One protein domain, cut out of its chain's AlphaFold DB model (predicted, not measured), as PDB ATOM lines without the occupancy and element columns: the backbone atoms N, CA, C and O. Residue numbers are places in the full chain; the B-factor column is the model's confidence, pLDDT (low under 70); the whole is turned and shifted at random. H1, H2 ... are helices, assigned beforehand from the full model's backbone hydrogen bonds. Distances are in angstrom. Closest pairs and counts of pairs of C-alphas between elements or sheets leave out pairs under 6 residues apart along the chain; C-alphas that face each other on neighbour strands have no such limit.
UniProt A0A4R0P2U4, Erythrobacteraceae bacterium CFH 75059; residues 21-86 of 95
ATOM      1  N   THR A  21       1.373 -41.249  22.206       57.00
ATOM      2  CA  THR A  21       2.514 -41.751  22.979       57.00
ATOM      3  C   THR A  21       2.414 -41.443  24.477       57.00
ATOM      4  O   THR A  21       2.630 -42.339  25.284       57.00
ATOM      5  N   SER A  22       1.985 -40.236  24.869       59.72
ATOM      6  CA  SER A  22       1.882 -39.837  26.282       59.72
ATOM      7  C   SER A  22       0.843 -40.671  27.039       59.72
ATOM      8  O   SER A  22       1.053 -41.023  28.191       59.72
ATOM      9  N   ARG A  23      -0.243 -41.066  26.360       61.25
ATOM     10  CA  ARG A  23      -1.314 -41.891  26.947       61.25
ATOM     11  C   ARG A  23      -0.954 -43.375  27.038       61.25
ATOM     12  O   ARG A  23      -1.402 -44.060  27.950       61.25
ATOM     13  N   THR A  24      -0.161 -43.894  26.096       61.41
ATOM     14  CA  THR A  24       0.366 -45.269  26.180       61.41
ATOM     15  C   THR A  24       1.403 -45.389  27.299       61.41
ATOM     16  O   THR A  24       1.458 -46.424  27.961       61.41
ATOM     17  N   LEU A  25       2.169 -44.320  27.551       60.19
ATOM     18  CA  LEU A  25       3.037 -44.216  28.724       60.19
ATOM     19  C   LEU A  25       2.229 -44.274  30.036       60.19
ATOM     20  O   LEU A  25       2.561 -45.094  30.882       60.19
ATOM     21  N   GLU A  26       1.119 -43.533  30.172       67.25
ATOM     22  CA  GLU A  26       0.264 -43.578  31.383       67.25
ATOM     23  C   GLU A  26      -0.264 -44.987  31.718       67.25
ATOM     24  O   GLU A  26      -0.264 -45.392  32.881       67.25
ATOM     25  N   GLN A  27      -0.685 -45.768  30.716       68.69
ATOM     26  CA  GLN A  27      -1.162 -47.140  30.937       68.69
ATOM     27  C   GLN A  27      -0.028 -48.083  31.374       68.69
ATOM     28  O   GLN A  27      -0.212 -48.911  32.269       68.69
ATOM     29  N   ALA A  28       1.147 -47.963  30.749       71.62
ATOM     30  CA  ALA A  28       2.314 -48.779  31.073       71.62
ATOM     31  C   ALA A  28       2.884 -48.442  32.461       71.62
ATOM     32  O   ALA A  28       3.206 -49.350  33.232       71.62
ATOM     33  N   ASP A  29       2.948 -47.156  32.809       73.31
ATOM     34  CA  ASP A  29       3.399 -46.684  34.118       73.31
ATOM     35  C   ASP A  29       2.426 -47.091  35.232       73.31
ATOM     36  O   ASP A  29       2.857 -47.498  36.313       73.31
ATOM     37  N   PHE A  30       1.117 -47.112  34.958       68.25
ATOM     38  CA  PHE A  30       0.119 -47.629  35.893       68.25
ATOM     39  C   PHE A  30       0.262 -49.140  36.136       68.25
ATOM     40  O   PHE A  30       0.306 -49.579  37.285       68.25
ATOM     41  N   LEU A  31       0.381 -49.953  35.077       75.38
ATOM     42  CA  LEU A  31       0.589 -51.402  35.219       75.38
ATOM     43  C   LEU A  31       1.895 -51.717  35.958       75.38
ATOM     44  O   LEU A  31       1.967 -52.674  36.733       75.38
ATOM     45  N   ARG A  32       2.920 -50.882  35.770       74.88
ATOM     46  CA  ARG A  32       4.181 -50.961  36.503       74.88
ATOM     47  C   ARG A  32       3.999 -50.637  37.985       74.88
ATOM     48  O   ARG A  32       4.534 -51.365  38.818       74.88
ATOM     49  N   LEU A  33       3.222 -49.607  38.317       74.75
ATOM     50  CA  LEU A  33       2.900 -49.249  39.700       74.75
ATOM     51  C   LEU A  33       2.054 -50.337  40.387       74.75
ATOM     52  O   LEU A  33       2.326 -50.685  41.533       74.75
ATOM     53  N   LEU A  34       1.089 -50.928  39.672       69.38
ATOM     54  CA  LEU A  34       0.267 -52.052  40.139       69.38
ATOM     55  C   LEU A  34       1.121 -53.300  40.404       69.38
ATOM     56  O   LEU A  34       0.999 -53.936  41.449       69.38
ATOM     57  N   THR A  35       2.036 -53.618  39.487       70.94
ATOM     58  CA  THR A  35       2.964 -54.750  39.631       70.94
ATOM     59  C   THR A  35       3.961 -54.514  40.768       70.94
ATOM     60  O   THR A  35       4.302 -55.442  41.497       70.94
ATOM     61  N   ALA A  36       4.422 -53.275  40.958       72.00
ATOM     62  CA  ALA A  36       5.295 -52.912  42.070       72.00
ATOM     63  C   ALA A  36       4.589 -53.052  43.429       72.00
ATOM     64  O   ALA A  36       5.189 -53.583  44.360       72.00
ATOM     65  N   GLN A  37       3.319 -52.648  43.530       60.25
ATOM     66  CA  GLN A  37       2.508 -52.807  44.743       60.25
ATOM     67  C   GLN A  37       2.206 -54.285  45.036       60.25
ATOM     68  O   GLN A  37       2.412 -54.725  46.159       60.25
ATOM     69  N   LEU A  38       1.835 -55.088  44.032       63.44
ATOM     70  CA  LEU A  38       1.611 -56.537  44.191       63.44
ATOM     71  C   LEU A  38       2.859 -57.308  44.642       63.44
ATOM     72  O   LEU A  38       2.746 -58.323  45.317       63.44
ATOM     73  N   ARG A  39       4.059 -56.835  44.287       62.66
ATOM     74  CA  ARG A  39       5.327 -57.424  44.745       62.66
ATOM     75  C   ARG A  39       5.694 -57.055  46.187       62.66
ATOM     76  O   ARG A  39       6.624 -57.655  46.716       62.66
ATOM     77  N   HIS A  40       5.034 -56.058  46.778       64.50
ATOM     78  CA  HIS A  40       5.358 -55.517  48.104       64.50
ATOM     79  C   HIS A  40       4.205 -55.603  49.115       64.50
ATOM     80  O   HIS A  40       4.413 -55.283  50.282       64.50
ATOM     81  N   GLN A  41       3.005 -56.009  48.691       55.47
ATOM     82  CA  GLN A  41       1.856 -56.195  49.570       55.47
ATOM     83  C   GLN A  41       1.682 -57.668  49.938       55.47
ATOM     84  O   GLN A  41       1.803 -58.562  49.103       55.47
ATOM     85  N   ASP A  42       1.430 -57.895  51.222       59.84
ATOM     86  CA  ASP A  42       1.098 -59.189  51.797       59.84
ATOM     87  C   ASP A  42      -0.098 -59.814  51.042       59.84
ATOM     88  O   ASP A  42      -1.108 -59.129  50.844       59.84
ATOM     89  N   PRO A  43      -0.026 -61.088  50.606       55.59
ATOM     90  CA  PRO A  43      -1.055 -61.738  49.783       55.59
ATOM     91  C   PRO A  43      -2.436 -61.846  50.455       55.59
ATOM     92  O   PRO A  43      -3.394 -62.273  49.810       55.59
ATOM     93  N   THR A  44      -2.549 -61.488  51.735       61.50
ATOM     94  CA  THR A  44      -3.780 -61.578  52.529       61.50
ATOM     95  C   THR A  44      -4.587 -60.275  52.607       61.50
ATOM     96  O   THR A  44      -5.722 -60.306  53.087       61.50
ATOM     97  N   ALA A  45      -4.071 -59.146  52.101       54.03
ATOM     98  CA  ALA A  45      -4.766 -57.856  52.124       54.03
ATOM     99  C   ALA A  45      -5.284 -57.463  50.723       54.03
ATOM    100  O   ALA A  45      -4.490 -57.314  49.789       54.03
ATOM    101  N   PRO A  46      -6.605 -57.284  50.528       54.72
ATOM    102  CA  PRO A  46      -7.143 -56.895  49.231       54.72
ATOM    103  C   PRO A  46      -6.750 -55.451  48.895       54.72
ATOM    104  O   PRO A  46      -7.081 -54.514  49.615       54.72
ATOM    105  N   VAL A  47      -6.058 -55.272  47.768       59.62
ATOM    106  CA  VAL A  47      -5.689 -53.954  47.240       59.62
ATOM    107  C   VAL A  47      -6.937 -53.279  46.660       59.62
ATOM    108  O   VAL A  47      -7.489 -53.746  45.659       59.62
ATOM    109  N   ASP A  48      -7.382 -52.174  47.258       60.91
ATOM    110  CA  ASP A  48      -8.606 -51.459  46.864       60.91
ATOM    111  C   ASP A  48      -8.335 -50.347  45.829       60.91
ATOM    112  O   ASP A  48      -8.702 -49.188  45.983       60.91
ATOM    113  N   ASN A  49      -7.649 -50.695  44.735       60.16
ATOM    114  CA  ASN A  49      -7.358 -49.761  43.633       60.16
ATOM    115  C   ASN A  49      -8.430 -49.809  42.523       60.16
ATOM    116  O   ASN A  49      -8.197 -49.343  41.403       60.16
ATOM    117  N   LYS A  50      -9.596 -50.410  42.801       65.81
ATOM    118  CA  LYS A  50     -10.651 -50.676  41.809       65.81
ATOM    119  C   LYS A  50     -11.302 -49.402  41.283       65.81
ATOM    120  O   LYS A  50     -11.532 -49.316  40.081       65.81
ATOM    121  N   ASP A  51     -11.523 -48.406  42.137       67.00
ATOM    122  CA  ASP A  51     -12.139 -47.139  41.724       67.00
ATOM    123  C   ASP A  51     -11.231 -46.345  40.780       67.00
ATOM    124  O   ASP A  51     -11.672 -45.846  39.743       67.00
ATOM    125  N   MET A  52      -9.931 -46.297  41.078       69.19
ATOM    126  CA  MET A  52      -8.944 -45.624  40.228       69.19
ATOM    127  C   MET A  52      -8.724 -46.378  38.908       69.19
ATOM    128  O   MET A  52      -8.623 -45.760  37.847       69.19
ATOM    129  N   LEU A  53      -8.722 -47.717  38.943       70.56
ATOM    130  CA  LEU A  53      -8.687 -48.549  37.739       70.56
ATOM    131  C   LEU A  53      -9.946 -48.362  36.881       70.56
ATOM    132  O   LEU A  53      -9.845 -48.298  35.658       70.56
ATOM    133  N   GLY A  54     -11.115 -48.232  37.510       75.62
ATOM    134  CA  GLY A  54     -12.373 -47.932  36.833       75.62
ATOM    135  C   GLY A  54     -12.323 -46.591  36.106       75.62
ATOM    136  O   GLY A  54     -12.681 -46.511  34.931       75.62
ATOM    137  N   GLN A  55     -11.795 -45.552  36.757       70.12
ATOM    138  CA  GLN A  55     -11.610 -44.235  36.138       70.12
ATOM    139  C   GLN A  55     -10.596 -44.268  34.982       70.12
ATOM    140  O   GLN A  55     -10.846 -43.672  33.931       70.12
ATOM    141  N   LEU A  56      -9.493 -45.014  35.113       78.44
ATOM    142  CA  LEU A  56      -8.510 -45.180  34.035       78.44
ATOM    143  C   LEU A  56      -9.077 -45.969  32.847       78.44
ATOM    144  O   LEU A  56      -8.833 -45.611  31.692       78.44
ATOM    145  N   ALA A  57      -9.841 -47.030  33.110       78.81
ATOM    146  CA  ALA A  57     -10.519 -47.808  32.079       78.81
ATOM    147  C   ALA A  57     -11.547 -46.946  31.335       78.81
ATOM    148  O   ALA A  57     -11.577 -46.960  30.102       78.81
ATOM    149  N   GLN A  58     -12.311 -46.126  32.063       77.06
ATOM    150  CA  GLN A  58     -13.250 -45.172  31.478       77.06
ATOM    151  C   GLN A  58     -12.529 -44.148  30.593       77.06
ATOM    152  O   GLN A  58     -12.943 -43.908  29.457       77.06
ATOM    153  N   PHE A  59     -11.415 -43.586  31.065       76.81
ATOM    154  CA  PHE A  59     -10.606 -42.659  30.275       76.81
ATOM    155  C   PHE A  59     -10.009 -43.328  29.027       76.81
ATOM    156  O   PHE A  59     -10.051 -42.758  27.935       76.81
ATOM    157  N   SER A  60      -9.516 -44.562  29.158       76.50
ATOM    158  CA  SER A  60      -8.959 -45.352  28.054       76.50
ATOM    159  C   SER A  60     -10.012 -45.675  26.992       76.50
ATOM    160  O   SER A  60      -9.726 -45.574  25.799       76.50
ATOM    161  N   ALA A  61     -11.239 -46.002  27.409       79.38
ATOM    162  CA  ALA A  61     -12.362 -46.244  26.509       79.38
ATOM    163  C   ALA A  61     -12.757 -44.971  25.742       79.38
ATOM    164  O   ALA A  61     -12.854 -44.996  24.516       79.38
ATOM    165  N   VAL A  62     -12.895 -43.833  26.435       83.69
ATOM    166  CA  VAL A  62     -13.197 -42.534  25.805       83.69
ATOM    167  C   VAL A  62     -12.088 -42.118  24.834       83.69
ATOM    168  O   VAL A  62     -12.367 -41.680  23.718       83.69
ATOM    169  N   ALA A  63     -10.824 -42.304  25.215       78.94
ATOM    170  CA  ALA A  63      -9.683 -42.019  24.353       78.94
ATOM    171  C   ALA A  63      -9.626 -42.950  23.130       78.94
ATOM    172  O   ALA A  63      -9.253 -42.513  22.038       78.94
ATOM    173  N   GLY A  64     -10.008 -44.220  23.296       79.69
ATOM    174  CA  GLY A  64     -10.189 -45.176  22.206       79.69
ATOM    175  C   GLY A  64     -11.216 -44.677  21.194       79.69
ATOM    176  O   GLY A  64     -10.886 -44.527  20.019       79.69
ATOM    177  N   THR A  65     -12.411 -44.311  21.662       83.31
ATOM    178  CA  THR A  65     -13.480 -43.738  20.830       83.31
ATOM    179  C   THR A  65     -13.033 -42.460  20.120       83.31
ATOM    180  O   THR A  65     -13.242 -42.323  18.918       83.31
ATOM    181  N   ALA A  66     -12.347 -41.547  20.815       84.50
ATOM    182  CA  ALA A  66     -11.832 -40.320  20.208       84.50
ATOM    183  C   ALA A  66     -10.813 -40.598  19.088       84.50
ATOM    184  O   ALA A  66     -10.840 -39.940  18.048       84.50
ATOM    185  N   ARG A  67      -9.930 -41.593  19.265       86.31
ATOM    186  CA  ARG A  67      -8.971 -42.008  18.228       86.31
ATOM    187  C   ARG A  67      -9.678 -42.644  17.030       86.31
ATOM    188  O   ARG A  67      -9.308 -42.353  15.893       86.31
ATOM    189  N   THR A  68     -10.679 -43.486  17.275       88.06
ATOM    190  CA  THR A  68     -11.509 -44.071  16.216       88.06
ATOM    191  C   THR A  68     -12.204 -42.978  15.412       88.06
ATOM    192  O   THR A  68     -12.061 -42.960  14.195       88.06
ATOM    193  N   ASN A  69     -12.846 -42.011  16.071       93.00
ATOM    194  CA  ASN A  69     -13.491 -40.880  15.400       93.00
ATOM    195  C   ASN A  69     -12.495 -40.080  14.551       93.00
ATOM    196  O   ASN A  69     -12.736 -39.878  13.369       93.00
ATOM    197  N   ALA A  70     -11.321 -39.745  15.097       93.12
ATOM    198  CA  ALA A  70     -10.282 -39.053  14.332       93.12
ATOM    199  C   ALA A  70      -9.806 -39.856  13.105       93.12
ATOM    200  O   ALA A  70      -9.446 -39.282  12.080       93.12
ATOM    201  N   THR A  71      -9.792 -41.188  13.199       93.62
ATOM    202  CA  THR A  71      -9.435 -42.067  12.076       93.62
ATOM    203  C   THR A  71     -10.537 -42.063  11.017       93.62
ATOM    204  O   THR A  71     -10.237 -41.977   9.829       93.62
ATOM    205  N   LEU A  72     -11.803 -42.101  11.437       96.31
ATOM    206  CA  LEU A  72     -12.958 -41.991  10.547       96.31
ATOM    207  C   LEU A  72     -12.994 -40.634   9.832       96.31
ATOM    208  O   LEU A  72     -13.184 -40.613   8.620       96.31
ATOM    209  N   ASP A  73     -12.705 -39.533  10.529       96.19
ATOM    210  CA  ASP A  73     -12.594 -38.199   9.923       96.19
ATOM    211  C   ASP A  73     -11.492 -38.152   8.856       96.19
ATOM    212  O   ASP A  73     -11.673 -37.591   7.776       96.19
ATOM    213  N   GLN A  74     -10.344 -38.788   9.116       96.88
ATOM    214  CA  GLN A  74      -9.275 -38.885   8.118       96.88
ATOM    215  C   GLN A  74      -9.671 -39.728   6.906       96.88
ATOM    216  O   GLN A  74      -9.242 -39.424   5.792       96.88
ATOM    217  N   ILE A  75     -10.455 -40.788   7.104       96.56
ATOM    218  CA  ILE A  75     -10.984 -41.594   6.001       96.56
ATOM    219  C   ILE A  75     -11.970 -40.758   5.181       96.56
ATOM    220  O   ILE A  75     -11.819 -40.696   3.964       96.56
ATOM    221  N   ALA A  76     -12.911 -40.066   5.828       96.31
ATOM    222  CA  ALA A  76     -13.873 -39.188   5.165       96.31
ATOM    223  C   ALA A  76     -13.167 -38.109   4.330       96.31
ATOM    224  O   ALA A  76     -13.409 -38.008   3.130       96.31
ATOM    225  N   ALA A  77     -12.183 -37.415   4.907       96.06
ATOM    226  CA  ALA A  77     -11.400 -36.407   4.195       96.06
ATOM    227  C   ALA A  77     -10.655 -36.972   2.969       96.06
ATOM    228  O   ALA A  77     -10.515 -36.297   1.948       96.06
ATOM    229  N   ARG A  78     -10.172 -38.221   3.040       95.19
ATOM    230  CA  ARG A  78      -9.551 -38.897   1.888       95.19
ATOM    231  C   ARG A  78     -10.576 -39.250   0.815       95.19
ATOM    232  O   ARG A  78     -10.252 -39.135  -0.363       95.19
ATOM    233  N   LEU A  79     -11.781 -39.672   1.197       95.69
ATOM    234  CA  LEU A  79     -12.867 -39.947   0.254       95.69
ATOM    235  C   LEU A  79     -13.309 -38.668  -0.465       95.69
ATOM    236  O   LEU A  79     -13.412 -38.677  -1.690       95.69
ATOM    237  N   ASP A  80     -13.457 -37.557   0.256       94.19
ATOM    238  CA  ASP A  80     -13.746 -36.247  -0.338       94.19
ATOM    239  C   ASP A  80     -12.639 -35.806  -1.297       94.19
ATOM    240  O   ASP A  80     -12.915 -35.336  -2.400       94.19
ATOM    241  N   ALA A  81     -11.372 -36.015  -0.926       93.31
ATOM    242  CA  ALA A  81     -10.242 -35.724  -1.802       93.31
ATOM    243  C   ALA A  81     -10.259 -36.575  -3.083       93.31
ATOM    244  O   ALA A  81      -9.907 -36.073  -4.148       93.31
ATOM    245  N   LEU A  82     -10.682 -37.842  -3.006       93.50
ATOM    246  CA  LEU A  82     -10.852 -38.707  -4.179       93.50
ATOM    247  C   LEU A  82     -12.018 -38.247  -5.062       93.50
ATOM    248  O   LEU A  82     -11.880 -38.224  -6.283       93.50
ATOM    249  N   LEU A  83     -13.134 -37.834  -4.459       90.12
ATOM    250  CA  LEU A  83     -14.287 -37.282  -5.172       90.12
ATOM    251  C   LEU A  83     -13.938 -35.964  -5.874       90.12
ATOM    252  O   LEU A  83     -14.252 -35.776  -7.046       90.12
ATOM    253  N   ALA A  84     -13.209 -35.078  -5.197       88.19
ATOM    254  CA  ALA A  84     -12.723 -33.821  -5.760       88.19
ATOM    255  C   ALA A  84     -11.632 -34.019  -6.828       88.19
ATOM    256  O   ALA A  84     -11.442 -33.148  -7.671       88.19
ATOM    257  N   ARG A  85     -10.927 -35.162  -6.805       86.38
ATOM    258  CA  ARG A  85      -9.956 -35.617  -7.820       86.38
ATOM    259  C   ARG A  85     -10.635 -36.244  -9.047       86.38
ATOM    260  O   ARG A  85      -9.933 -36.610  -9.984       86.38
ATOM    261  N   LEU A  86     -11.967 -36.287  -9.106       73.38
ATOM    262  CA  LEU A  86     -12.716 -36.627 -10.320       73.38
ATOM    263  C   LEU A  86     -13.086 -35.413 -11.217       73.38
ATOM    264  O   LEU A  86     -14.128 -35.496 -11.872       73.38
TER     265      LEU A  86
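This is residues 21 to 86 of the 95 residues of a protein of Erythrobacteraceae bacterium CFH 75059 (UniProt A0A4R0P2U4). A long helix, H2, makes the longest axis, and a shorter helix, H1, is folded back beside its first part, loosely and with a narrow gap between the two. A wide loop joins them at one end, where residues 39 to 46 stick out, and at the other end residues 64 to 86, mostly H2, stick out as a long single arm. The printed part has 66 residues with two named helices, H1 then H2, and no named strand; its class is all helix. The whole is extended, with a radius of gyration of the C-alphas of 19.7 A and spans of 68 by 19 by 13 A, the arm making much of the length.

H2, residues 50 to 84, is the longest helix. H1, residues 21 to 38, is near it: no pair of their C-alphas is within 8 A, the closest being 8.2 A apart, but 12 pairs are within 10 A. Residues 64 to 86, of which 64 to 84 belong to H2, stand free. In H1 and H2 every O i to N i+4 pair is within hydrogen-bond range.

H2 has 35 residues and is 50.5 A long from C-alpha 50 at (-10.651, -50.676, 41.809) to C-alpha 84 at (-12.723, -33.821, -5.760). H1 has 18 residues and is 25.9 A long from its first to its last C-alpha; C-alpha 21 is at (2.514, -41.751, 22.979).

The two C-alphas farthest apart are those of Thr 44 and Leu 86, at 68.2 A. Without the stretches that stand free, 35 residues span 26 by 19 by 8 A. The printed part has no cut, and the link from H1 to H2, 11 residues, is long. The mean pLDDT of the printed part is 75.7; it is under 70 at residues 21 to 27, 30, 34 and 37 to 52.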